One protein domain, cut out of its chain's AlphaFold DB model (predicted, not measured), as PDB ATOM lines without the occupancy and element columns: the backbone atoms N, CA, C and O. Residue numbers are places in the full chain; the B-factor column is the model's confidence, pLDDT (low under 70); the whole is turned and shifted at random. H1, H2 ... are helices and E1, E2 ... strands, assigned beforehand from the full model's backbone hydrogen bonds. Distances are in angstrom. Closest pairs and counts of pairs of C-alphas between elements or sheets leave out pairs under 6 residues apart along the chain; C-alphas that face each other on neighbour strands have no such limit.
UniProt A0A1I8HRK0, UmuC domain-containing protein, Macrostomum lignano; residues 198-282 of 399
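AT A GLANCE: This is residues 198 to 282 of the 399 residues of the protein "UmuC domain-containing protein" of Macrostomum lignano (UniProt A0A1I8HRK0). Little regular structure: long strand E3 pairs with E1 along one part and short E2 along another, a small staggered sheet that one helix, H1, only grazes, with long loops around. The printed part has 85 residues, 32 in named elements, mixed, in the order E1 E2 H1 E3; the sheet, E1 - E3 - E2, is antiparallel. It is compact, radius of gyration of the C-alphas 13.6 A, but elongated, 43 by 22 by 18 A.

HOW THE PARTS SIT: E1, residues 198 to 202, is antiparallel to E3, residues 273 to 281, with N 200 and O 278 3.0 A apart, within hydrogen-bond range. E2, residues 217 to 219, is antiparallel to E3, with N 217 and O 275 at 2.7 A. Residues 218 to 219 also pair with 236 to 237. H1, residues 252 to 266, grazes the sheet; its closest C-alpha to E3 is that of Cys 259, 7.8 A from Ile 278's. In H1 every O i to N i+4 pair is within hydrogen-bond range.

IN THESE COORDINATES: E1 begins at C-alpha 198 (36.756, -12.127, -61.700); E3, 23.8 A long, ends at C-alpha 281 (40.389, -17.730, -60.456). H1 is 21.0 A long.

THE WHOLE: The printed part has no cut. The links E1 to E2 and E2 to H1 are long. Mean pLDDT of the printed part is 77.0; residues 209 to 221 and 225 to 232 are among those under 70.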
ATOM      1  N   ILE A 198      37.862 -13.046 -61.993       88.88
ATOM      2  CA  ILE A 198      36.756 -12.127 -61.700       88.88
ATOM      3  C   ILE A 198      36.790 -11.871 -60.193       88.88
ATOM      4  O   ILE A 198      36.924 -12.813 -59.417       88.88
ATOM      5  N   SER A 199      36.676 -10.617 -59.762       86.06
ATOM      6  CA  SER A 199      36.523 -10.280 -58.345       86.06
ATOM      7  C   SER A 199      35.472  -9.201 -58.131       86.06
ATOM      8  O   SER A 199      35.140  -8.435 -59.040       86.06
ATOM      9  N   ALA A 200      34.938  -9.163 -56.913       80.56
ATOM     10  CA  ALA A 200      34.091  -8.092 -56.417       80.56
ATOM     11  C   ALA A 200      34.622  -7.662 -55.047       80.56
ATOM     12  O   ALA A 200      34.743  -8.487 -54.140       80.56
ATOM     13  N   GLU A 201      34.946  -6.376 -54.917       78.38
ATOM     14  CA  GLU A 201      35.589  -5.813 -53.731       78.38
ATOM     15  C   GLU A 201      34.838  -4.579 -53.217       78.38
ATOM     16  O   GLU A 201      34.422  -3.718 -53.994       78.38
ATOM     17  N   ILE A 202      34.668  -4.480 -51.897       76.56
ATOM     18  CA  ILE A 202      34.006  -3.367 -51.209       76.56
ATOM     19  C   ILE A 202      34.869  -2.968 -50.013       76.56
ATOM     20  O   ILE A 202      34.704  -3.484 -48.913       76.56
ATOM     21  N   ASN A 203      35.783  -2.018 -50.222       78.31
ATOM     22  CA  ASN A 203      36.773  -1.592 -49.217       78.31
ATOM     23  C   ASN A 203      36.448  -0.221 -48.585       78.31
ATOM     24  O   ASN A 203      37.318   0.464 -48.048       78.31
ATOM     25  N   TYR A 204      35.183   0.196 -48.672       73.62
ATOM     26  CA  TYR A 204      34.679   1.481 -48.192       73.62
ATOM     27  C   TYR A 204      33.272   1.320 -47.603       73.62
ATOM     28  O   TYR A 204      32.453   0.573 -48.132       73.62
ATOM     29  N   GLY A 205      32.987   2.017 -46.504       70.00
ATOM     30  CA  GLY A 205      31.701   1.989 -45.798       70.00
ATOM     31  C   GLY A 205      31.425   0.715 -44.990       70.00
ATOM     32  O   GLY A 205      30.417   0.657 -44.292       70.00
ATOM     33  N   VAL A 206      32.306  -0.287 -45.044       68.81
ATOM     34  CA  VAL A 206      32.117  -1.577 -44.371       68.81
ATOM     35  C   VAL A 206      32.339  -1.442 -42.867       68.81
ATOM     36  O   VAL A 206      33.443  -1.121 -42.416       68.81
ATOM     37  N   ARG A 207      31.273  -1.674 -42.101       74.25
ATOM     38  CA  ARG A 207      31.238  -1.776 -40.638       74.25
ATOM     39  C   ARG A 207      30.158  -2.796 -40.283       74.25
ATOM     40  O   ARG A 207      29.017  -2.626 -40.710       74.25
ATOM     41  N   PHE A 208      30.503  -3.818 -39.511       71.75
ATOM     42  CA  PHE A 208      29.569  -4.868 -39.105       71.75
ATOM     43  C   PHE A 208      29.422  -4.906 -37.586       71.75
ATOM     44  O   PHE A 208      30.368  -4.609 -36.856       71.75
ATOM     45  N   GLN A 209      28.228  -5.261 -37.112       68.75
ATOM     46  CA  GLN A 209      27.949  -5.423 -35.682       68.75
ATOM     47  C   GLN A 209      27.912  -6.903 -35.294       68.75
ATOM     48  O   GLN A 209      28.388  -7.267 -34.222       68.75
ATOM     49  N   THR A 210      27.400  -7.767 -36.174       67.31
ATOM     50  CA  THR A 210      27.234  -9.198 -35.910       67.31
ATOM     51  C   THR A 210      27.838 -10.055 -37.021       67.31
ATOM     52  O   THR A 210      27.958  -9.619 -38.164       67.31
ATOM     53  N   MET A 211      28.156 -11.319 -36.720       59.22
ATOM     54  CA  MET A 211      28.606 -12.288 -37.735       59.22
ATOM     55  C   MET A 211      27.558 -12.557 -38.828       59.22
ATOM     56  O   MET A 211      27.920 -13.041 -39.895       59.22
ATOM     57  N   ALA A 212      26.277 -12.244 -38.594       58.06
ATOM     58  CA  ALA A 212      25.233 -12.352 -39.615       58.06
ATOM     59  C   ALA A 212      25.355 -11.274 -40.710       58.06
ATOM     60  O   ALA A 212      24.794 -11.446 -41.789       58.06
ATOM     61  N   ASP A 213      26.103 -10.200 -40.442       53.66
ATOM     62  CA  ASP A 213      26.354  -9.106 -41.380       53.66
ATOM     63  C   ASP A 213      27.671  -9.293 -42.169       53.66
ATOM     64  O   ASP A 213      27.976  -8.484 -43.037       53.66
ATOM     65  N   CYS A 214      28.489 -10.304 -41.835       51.59
ATOM     66  CA  CYS A 214      29.941 -10.274 -42.051       51.59
ATOM     67  C   CYS A 214      30.498 -11.081 -43.227       51.59
ATOM     68  O   CYS A 214      30.401 -12.304 -43.249       51.59
ATOM     69  N   GLU A 215      31.290 -10.398 -44.057       52.78
ATOM     70  CA  GLU A 215      32.294 -10.934 -44.989       52.78
ATOM     71  C   GLU A 215      33.385  -9.824 -45.135       52.78
ATOM     72  O   GLU A 215      32.984  -8.730 -45.520       52.78
ATOM     73  N   ALA A 216      34.691  -9.993 -44.774       46.41
ATOM     74  CA  ALA A 216      35.748  -8.923 -44.873       46.41
ATOM     75  C   ALA A 216      37.200  -9.190 -44.323       46.41
ATOM     76  O   ALA A 216      37.418 -10.070 -43.497       46.41
ATOM     77  N   MET A 217      38.147  -8.317 -44.735       44.53
ATOM     78  CA  MET A 217      39.450  -7.868 -44.168       44.53
ATOM     79  C   MET A 217      39.348  -7.187 -42.785       44.53
ATOM     80  O   MET A 217      38.272  -6.726 -42.410       44.53
ATOM     81  N   VAL A 218      40.481  -6.986 -42.085       59.53
ATOM     82  CA  VAL A 218      40.541  -6.673 -40.637       59.53
ATOM     83  C   VAL A 218      41.327  -5.391 -40.299       59.53
ATOM     84  O   VAL A 218      42.430  -5.177 -40.797       59.53
ATOM     85  N   ARG A 219      40.808  -4.567 -39.380       68.44
ATOM     86  CA  ARG A 219      41.489  -3.443 -38.711       68.44
ATOM     87  C   ARG A 219      42.735  -3.947 -37.968       68.44
ATOM     88  O   ARG A 219      42.684  -4.980 -37.306       68.44
ATOM     89  N   ARG A 220      43.849  -3.212 -38.029       57.69
ATOM     90  CA  ARG A 220      45.040  -3.535 -37.221       57.69
ATOM     91  C   ARG A 220      44.728  -3.305 -35.724       57.69
ATOM     92  O   ARG A 220      44.076  -2.304 -35.433       57.69
ATOM     93  N   PRO A 221      45.144  -4.170 -34.773       65.25
ATOM     94  CA  PRO A 221      44.689  -4.084 -33.374       65.25
ATOM     95  C   PRO A 221      44.882  -2.715 -32.699       65.25
ATOM     96  O   PRO A 221      44.020  -2.280 -31.936       65.25
ATOM     97  N   ASP A 222      45.966  -2.022 -33.042       73.00
ATOM     98  CA  ASP A 222      46.398  -0.702 -32.565       73.00
ATOM     99  C   ASP A 222      45.833   0.494 -33.366       73.00
ATOM    100  O   ASP A 222      46.060   1.645 -33.000       73.00
ATOM    101  N   ALA A 223      45.112   0.262 -34.468       65.69
ATOM    102  CA  ALA A 223      44.551   1.337 -35.287       65.69
ATOM    103  C   ALA A 223      43.268   1.924 -34.658       65.69
ATOM    104  O   ALA A 223      42.467   1.166 -34.106       65.69
ATOM    105  N   PRO A 224      42.995   3.238 -34.783       71.25
ATOM    106  CA  PRO A 224      41.800   3.851 -34.200       71.25
ATOM    107  C   PRO A 224      40.497   3.260 -34.768       71.25
ATOM    108  O   PRO A 224      40.426   2.835 -35.924       71.25
ATOM    109  N   GLN A 225      39.448   3.229 -33.939       62.34
ATOM    110  CA  GLN A 225      38.144   2.669 -34.315       62.34
ATOM    111  C   GLN A 225      37.440   3.522 -35.382       62.34
ATOM    112  O   GLN A 225      36.881   2.974 -36.342       62.34
ATOM    113  N   GLU A 226      37.512   4.848 -35.238       68.50
ATOM    114  CA  GLU A 226      37.112   5.821 -36.255       68.50
ATOM    115  C   GLU A 226      38.268   6.120 -37.217       68.50
ATOM    116  O   GLU A 226      39.436   6.180 -36.836       68.50
ATOM    117  N   THR A 227      37.946   6.294 -38.500       61.47
ATOM    118  CA  THR A 227      38.936   6.463 -39.570       61.47
ATOM    119  C   THR A 227      38.976   7.910 -40.049       61.47
ATOM    120  O   THR A 227      37.932   8.453 -40.402       61.47
ATOM    121  N   ALA A 228      40.177   8.495 -40.158       62.72
ATOM    122  CA  ALA A 228      40.382   9.894 -40.571       62.72
ATOM    123  C   ALA A 228      39.635  10.274 -41.868       62.72
ATOM    124  O   ALA A 228      39.010  11.326 -41.954       62.72
ATOM    125  N   LYS A 229      39.619   9.372 -42.859       62.62
ATOM    126  CA  LYS A 229      38.688   9.449 -43.992       62.62
ATOM    127  C   LYS A 229      37.350   8.834 -43.578       62.62
ATOM    128  O   LYS A 229      37.290   7.631 -43.303       62.62
ATOM    129  N   PHE A 230      36.275   9.624 -43.589       63.88
ATOM    130  CA  PHE A 230      34.918   9.138 -43.310       63.88
ATOM    131  C   PHE A 230      34.573   7.941 -44.211       63.88
ATOM    132  O   PHE A 230      34.708   8.020 -45.435       63.88
ATOM    133  N   GLY A 231      34.162   6.823 -43.607       60.41
ATOM    134  CA  GLY A 231      33.865   5.565 -44.304       60.41
ATOM    135  C   GLY A 231      35.081   4.783 -44.825       60.41
ATOM    136  O   GLY A 231      34.897   3.699 -45.369       60.41
ATOM    137  N   GLY A 232      36.316   5.268 -44.664       65.00
ATOM    138  CA  GLY A 232      37.519   4.542 -45.087       65.00
ATOM    139  C   GLY A 232      37.725   3.216 -44.342       65.00
ATOM    140  O   GLY A 232      37.141   2.983 -43.279       65.00
ATOM    141  N   HIS A 233      38.582   2.346 -44.879       71.00
ATOM    142  CA  HIS A 233      39.025   1.136 -44.174       71.00
ATOM    143  C   HIS A 233      40.023   1.464 -43.045       71.00
ATOM    144  O   HIS A 233      39.960   0.861 -41.978       71.00
ATOM    145  N   GLY A 234      40.882   2.475 -43.231       77.50
ATOM    146  CA  GLY A 234      41.932   2.834 -42.268       77.50
ATOM    147  C   GLY A 234      43.117   1.863 -42.306       77.50
ATOM    148  O   GLY A 234      43.267   1.094 -43.257       77.50
ATOM    149  N   VAL A 235      43.971   1.884 -41.281       76.88
ATOM    150  CA  VAL A 235      45.114   0.959 -41.195       76.88
ATOM    151  C   VAL A 235      44.604  -0.452 -40.877       76.88
ATOM    152  O   VAL A 235      43.995  -0.691 -39.834       76.88
ATOM    153  N   CYS A 236      44.824  -1.374 -41.811       76.38
ATOM    154  CA  CYS A 236      44.277  -2.730 -41.802       76.38
ATOM    155  C   CYS A 236      45.369  -3.766 -42.074       76.38
ATOM    156  O   CYS A 236      46.361  -3.465 -42.738       76.38
ATOM    157  N   ASN A 237      45.129  -4.993 -41.620       80.56
ATOM    158  CA  ASN A 237      45.855  -6.181 -42.046       80.56
ATOM    159  C   ASN A 237      45.017  -6.921 -43.100       80.56
ATOM    160  O   ASN A 237      43.822  -7.168 -42.901       80.56
ATOM    161  N   THR A 238      45.644  -7.312 -44.206       78.75
ATOM    162  CA  THR A 238      45.003  -8.152 -45.225       78.75
ATOM    163  C   THR A 238      45.067  -9.613 -44.795       78.75
ATOM    164  O   THR A 238      46.144 -10.127 -44.497       78.75
ATOM    165  N   VAL A 239      43.920 -10.294 -44.782       82.81
ATOM    166  CA  VAL A 239      43.814 -11.723 -44.461       82.81
ATOM    167  C   VAL A 239      43.104 -12.411 -45.620       82.81
ATOM    168  O   VAL A 239      41.961 -12.084 -45.922       82.81
ATOM    169  N   ASN A 240      43.789 -13.357 -46.261       84.94
ATOM    170  CA  ASN A 240      43.311 -14.048 -47.455       84.94
ATOM    171  C   ASN A 240      43.145 -15.541 -47.173       84.94
ATOM    172  O   ASN A 240      43.992 -16.151 -46.520       84.94
ATOM    173  N   LYS A 241      42.091 -16.148 -47.721       86.19
ATOM    174  CA  LYS A 241      41.919 -17.602 -47.749       86.19
ATOM    175  C   LYS A 241      41.165 -18.017 -49.006       86.19
ATOM    176  O   LYS A 241      40.228 -17.343 -49.420       86.19
ATOM    177  N   SER A 242      41.595 -19.120 -49.603       89.50
ATOM    178  CA  SER A 242      41.064 -19.673 -50.845       89.50
ATOM    179  C   SER A 242      40.659 -21.133 -50.653       89.50
ATOM    180  O   SER A 242      41.256 -21.860 -49.858       89.50
ATOM    181  N   VAL A 243      39.634 -21.556 -51.391       91.44
ATOM    182  CA  VAL A 243      39.153 -22.939 -51.468       91.44
ATOM    183  C   VAL A 243      39.025 -23.300 -52.947       91.44
ATOM    184  O   VAL A 243      38.644 -22.463 -53.765       91.44
ATOM    185  N   ALA A 244      39.379 -24.533 -53.303       91.75
ATOM    186  CA  ALA A 244      39.096 -25.086 -54.621       91.75
ATOM    187  C   ALA A 244      37.733 -25.782 -54.579       91.75
ATOM    188  O   ALA A 244      37.534 -26.684 -53.768       91.75
ATOM    189  N   LEU A 245      36.809 -25.368 -55.447       89.69
ATOM    190  CA  LEU A 245      35.534 -26.060 -55.618       89.69
ATOM    191  C   LEU A 245      35.745 -27.333 -56.460       89.69
ATOM    192  O   LEU A 245      36.630 -27.337 -57.319       89.69
ATOM    193  N   PRO A 246      34.971 -28.409 -56.222       87.75
ATOM    194  CA  PRO A 246      35.121 -29.674 -56.949       87.75
ATOM    195  C   PRO A 246      34.569 -29.621 -58.381       87.75
ATOM    196  O   PRO A 246      34.932 -30.460 -59.198       87.75
ATOM    197  N   LEU A 247      33.688 -28.660 -58.672       89.06
ATOM    198  CA  LEU A 247      33.082 -28.413 -59.979       89.06
ATOM    199  C   LEU A 247      33.077 -26.907 -60.251       89.06
ATOM    200  O   LEU A 247      32.933 -26.106 -59.321       89.06
ATOM    201  N   ASP A 248      33.190 -26.536 -61.523       91.31
ATOM    202  CA  ASP A 248      33.029 -25.154 -61.971       91.31
ATOM    203  C   ASP A 248      31.580 -24.693 -61.754       91.31
ATOM    204  O   ASP A 248      30.629 -25.437 -62.005       91.31
ATOM    205  N   THR A 249      31.389 -23.470 -61.253       90.31
ATOM    206  CA  THR A 249      30.049 -22.956 -60.937       90.31
ATOM    207  C   THR A 249      29.968 -21.434 -61.000       90.31
ATOM    208  O   THR A 249      30.893 -20.725 -60.603       90.31
ATOM    209  N   ASP A 250      28.818 -20.939 -61.453       89.88
ATOM    210  CA  ASP A 250      28.374 -19.551 -61.353       89.88
ATOM    211  C   ASP A 250      27.183 -19.380 -60.380       89.88
ATOM    212  O   ASP A 250      26.663 -18.268 -60.229       89.88
ATOM    213  N   ASP A 251      26.762 -20.442 -59.667       86.75
ATOM    214  CA  ASP A 251      25.640 -20.363 -58.724       86.75
ATOM    215  C   ASP A 251      26.012 -19.532 -57.491       86.75
ATOM    216  O   ASP A 251      26.668 -19.975 -56.542       86.75
ATOM    217  N   ALA A 252      25.478 -18.314 -57.492       85.56
ATOM    218  CA  ALA A 252      25.450 -17.363 -56.395       85.56
ATOM    219  C   ALA A 252      25.231 -17.973 -54.996       85.56
ATOM    220  O   ALA A 252      25.777 -17.454 -54.023       85.56
ATOM    221  N   ARG A 253      24.411 -19.023 -54.865       84.00
ATOM    222  CA  ARG A 253      24.081 -19.645 -53.574       84.00
ATOM    223  C   ARG A 253      25.207 -20.533 -53.060       84.00
ATOM    224  O   ARG A 253      25.557 -20.421 -51.887       84.00
ATOM    225  N   LEU A 254      25.775 -21.369 -53.929       85.50
ATOM    226  CA  LEU A 254      26.922 -22.222 -53.603       85.50
ATOM    227  C   LEU A 254      28.143 -21.356 -53.277       85.50
ATOM    228  O   LEU A 254      28.772 -21.528 -52.236       85.50
ATOM    229  N   LEU A 255      28.400 -20.342 -54.104       88.12
ATOM    230  CA  LEU A 255      29.478 -19.377 -53.894       88.12
ATOM    231  C   LEU A 255      29.350 -18.645 -52.545       88.12
ATOM    232  O   LEU A 255      30.331 -18.534 -51.812       88.12
ATOM    233  N   LEU A 256      28.142 -18.196 -52.180       84.12
ATOM    234  CA  LEU A 256      27.868 -17.566 -50.883       84.12
ATOM    235  C   LEU A 256      28.082 -18.531 -49.705       84.12
ATOM    236  O   LEU A 256      28.640 -18.135 -48.681       84.12
ATOM    237  N   GLN A 257      27.652 -19.790 -49.836       85.50
ATOM    238  CA  GLN A 257      27.840 -20.812 -48.804       85.50
ATOM    239  C   GLN A 257      29.331 -21.042 -48.513       85.50
ATOM    240  O   GLN A 257      29.739 -21.016 -47.350       85.50
ATOM    241  N   GLU A 258      30.146 -21.190 -49.555       88.25
ATOM    242  CA  GLU A 258      31.589 -21.410 -49.422       88.25
ATOM    243  C   GLU A 258      32.320 -20.166 -48.891       88.25
ATOM    244  O   GLU A 258      33.166 -20.277 -48.000       88.25
ATOM    245  N   CYS A 259      31.928 -18.959 -49.321       86.56
ATOM    246  CA  CYS A 259      32.440 -17.712 -48.739       86.56
ATOM    247  C   CYS A 259      32.139 -17.622 -47.230       86.56
ATOM    248  O   CYS A 259      33.024 -17.300 -46.436       86.56
ATOM    249  N   MET A 260      30.925 -17.986 -46.806       84.25
ATOM    250  CA  MET A 260      30.536 -18.022 -45.390       84.25
ATOM    251  C   MET A 260      31.318 -19.062 -44.574       84.25
ATOM    252  O   MET A 260      31.639 -18.815 -43.408       84.25
ATOM    253  N   ILE A 261      31.662 -20.211 -45.165       88.50
ATOM    254  CA  ILE A 261      32.545 -21.205 -44.536       88.50
ATOM    255  C   ILE A 261      33.947 -20.613 -44.339       88.50
ATOM    256  O   ILE A 261      34.485 -20.681 -43.230       88.50
ATOM    257  N   ILE A 262      34.510 -19.964 -45.364       88.38
ATOM    258  CA  ILE A 262      35.818 -19.297 -45.290       88.38
ATOM    259  C   ILE A 262      35.832 -18.225 -44.190       88.38
ATOM    260  O   ILE A 262      36.715 -18.252 -43.332       88.38
ATOM    261  N   VAL A 263      34.842 -17.326 -44.151       84.25
ATOM    262  CA  VAL A 263      34.761 -16.239 -43.155       84.25
ATOM    263  C   VAL A 263      34.725 -16.784 -41.723       84.25
ATOM    264  O   VAL A 263      35.456 -16.300 -40.858       84.25
ATOM    265  N   ARG A 264      33.950 -17.848 -41.465       85.62
ATOM    266  CA  ARG A 264      33.920 -18.517 -40.149       85.62
ATOM    267  C   ARG A 264      35.266 -19.145 -39.788       85.62
ATOM    268  O   ARG A 264      35.692 -19.061 -38.639       85.62
ATOM    269  N   GLN A 265      35.954 -19.750 -40.757       87.44
ATOM    270  CA  GLN A 265      37.278 -20.344 -40.549       87.44
ATOM    271  C   GLN A 265      38.380 -19.302 -40.308       87.44
ATOM    272  O   GLN A 265      39.366 -19.630 -39.652       87.44
ATOM    273  N   LEU A 266      38.227 -18.071 -40.808       85.50
ATOM    274  CA  LEU A 266      39.152 -16.965 -40.531       85.50
ATOM    275  C   LEU A 266      39.026 -16.418 -39.095       85.50
ATOM    276  O   LEU A 266      39.942 -15.742 -38.638       85.50
ATOM    277  N   ARG A 267      37.936 -16.734 -38.373       85.25
ATOM    278  CA  ARG A 267      37.703 -16.370 -36.956       85.25
ATOM    279  C   ARG A 267      37.858 -14.868 -36.660       85.25
ATOM    280  O   ARG A 267      38.377 -14.475 -35.618       85.25
ATOM    281  N   LEU A 268      37.404 -14.031 -37.589       81.44
ATOM    282  CA  LEU A 268      37.525 -12.576 -37.511       81.44
ATOM    283  C   LEU A 268      36.397 -11.967 -36.675       81.44
ATOM    284  O   LEU A 268      35.254 -12.418 -36.743       81.44
ATOM    285  N   ALA A 269      36.705 -10.921 -35.910       78.50
ATOM    286  CA  ALA A 269      35.697 -10.171 -35.172       78.50
ATOM    287  C   ALA A 269      34.932  -9.215 -36.118       78.50
ATOM    288  O   ALA A 269      35.574  -8.369 -36.750       78.50
ATOM    289  N   PRO A 270      33.580  -9.247 -36.161       76.88
ATOM    290  CA  PRO A 270      32.745  -8.328 -36.953       76.88
ATOM    291  C   PRO A 270      33.123  -6.851 -36.829       76.88
ATOM    292  O   PRO A 270      33.151  -6.093 -37.797       76.88
ATOM    293  N   GLN A 271      33.455  -6.459 -35.604       77.25
ATOM    294  CA  GLN A 271      33.727  -5.083 -35.199       77.25
ATOM    295  C   GLN A 271      35.010  -4.531 -35.831       77.25
ATOM    296  O   GLN A 271      35.127  -3.327 -36.079       77.25
ATOM    297  N   ASP A 272      35.960  -5.419 -36.126       80.12
ATOM    298  CA  ASP A 272      37.242  -5.102 -36.746       80.12
ATOM    299  C   ASP A 272      37.199  -5.221 -38.264       80.12
ATOM    300  O   ASP A 272      38.139  -4.813 -38.933       80.12
ATOM    301  N   MET A 273      36.111  -5.713 -38.844       78.00
ATOM    302  CA  MET A 273      36.020  -5.893 -40.285       78.00
ATOM    303  C   MET A 273      35.868  -4.548 -41.023       78.00
ATOM    304  O   MET A 273      35.137  -3.656 -40.579       78.00
ATOM    305  N   ARG A 274      36.628  -4.346 -42.112       77.00
ATOM    306  CA  ARG A 274      36.805  -3.022 -42.765       77.00
ATOM    307  C   ARG A 274      36.663  -2.986 -44.290       77.00
ATOM    308  O   ARG A 274      36.616  -1.891 -44.850       77.00
ATOM    309  N   GLY A 275      36.548  -4.131 -44.954       78.44
ATOM    310  CA  GLY A 275      36.302  -4.215 -46.398       78.44
ATOM    311  C   GLY A 275      36.395  -5.647 -46.910       78.44
ATOM    312  O   GLY A 275      37.061  -6.431 -46.262       78.44
ATOM    313  N   LEU A 276      35.760  -6.025 -48.014       79.75
ATOM    314  CA  LEU A 276      35.725  -7.411 -48.515       79.75
ATOM    315  C   LEU A 276      36.282  -7.526 -49.925       79.75
ATOM    316  O   LEU A 276      35.972  -6.671 -50.744       79.75
ATOM    317  N   GLY A 277      36.954  -8.638 -50.230       83.81
ATOM    318  CA  GLY A 277      37.127  -9.131 -51.595       83.81
ATOM    319  C   GLY A 277      36.679 -10.583 -51.744       83.81
ATOM    320  O   GLY A 277      37.100 -11.445 -50.973       83.81
ATOM    321  N   ILE A 278      35.850 -10.862 -52.752       85.69
ATOM    322  CA  ILE A 278      35.597 -12.218 -53.261       85.69
ATOM    323  C   ILE A 278      36.318 -12.331 -54.604       85.69
ATOM    324  O   ILE A 278      36.094 -11.505 -55.489       85.69
ATOM    325  N   HIS A 279      37.172 -13.345 -54.762       88.19
ATOM    326  CA  HIS A 279      38.007 -13.536 -55.950       88.19
ATOM    327  C   HIS A 279      37.834 -14.947 -56.525       88.19
ATOM    328  O   HIS A 279      38.091 -15.942 -55.852       88.19
ATOM    329  N   MET A 280      37.454 -15.019 -57.797       89.81
ATOM    330  CA  MET A 280      37.363 -16.236 -58.600       89.81
ATOM    331  C   MET A 280      38.559 -16.298 -59.551       89.81
ATOM    332  O   MET A 280      38.880 -15.323 -60.233       89.81
ATOM    333  N   THR A 281      39.221 -17.450 -59.602       91.12
ATOM    334  CA  THR A 281      40.389 -17.730 -60.456       91.12
ATOM    335  C   THR A 281      40.242 -19.120 -61.065       91.12
ATOM    336  O   THR A 281      39.452 -19.908 -60.550       91.12
ATOM    337  N   ARG A 282      41.010 -19.430 -62.123       89.25
ATOM    338  CA  ARG A 282      40.828 -20.645 -62.950       89.25
ATOM    339  C   ARG A 282      39.425 -20.680 -63.570       89.25
ATOM    340  O   ARG A 282      38.654 -21.599 -63.342       89.25
TER     341      ARG A 282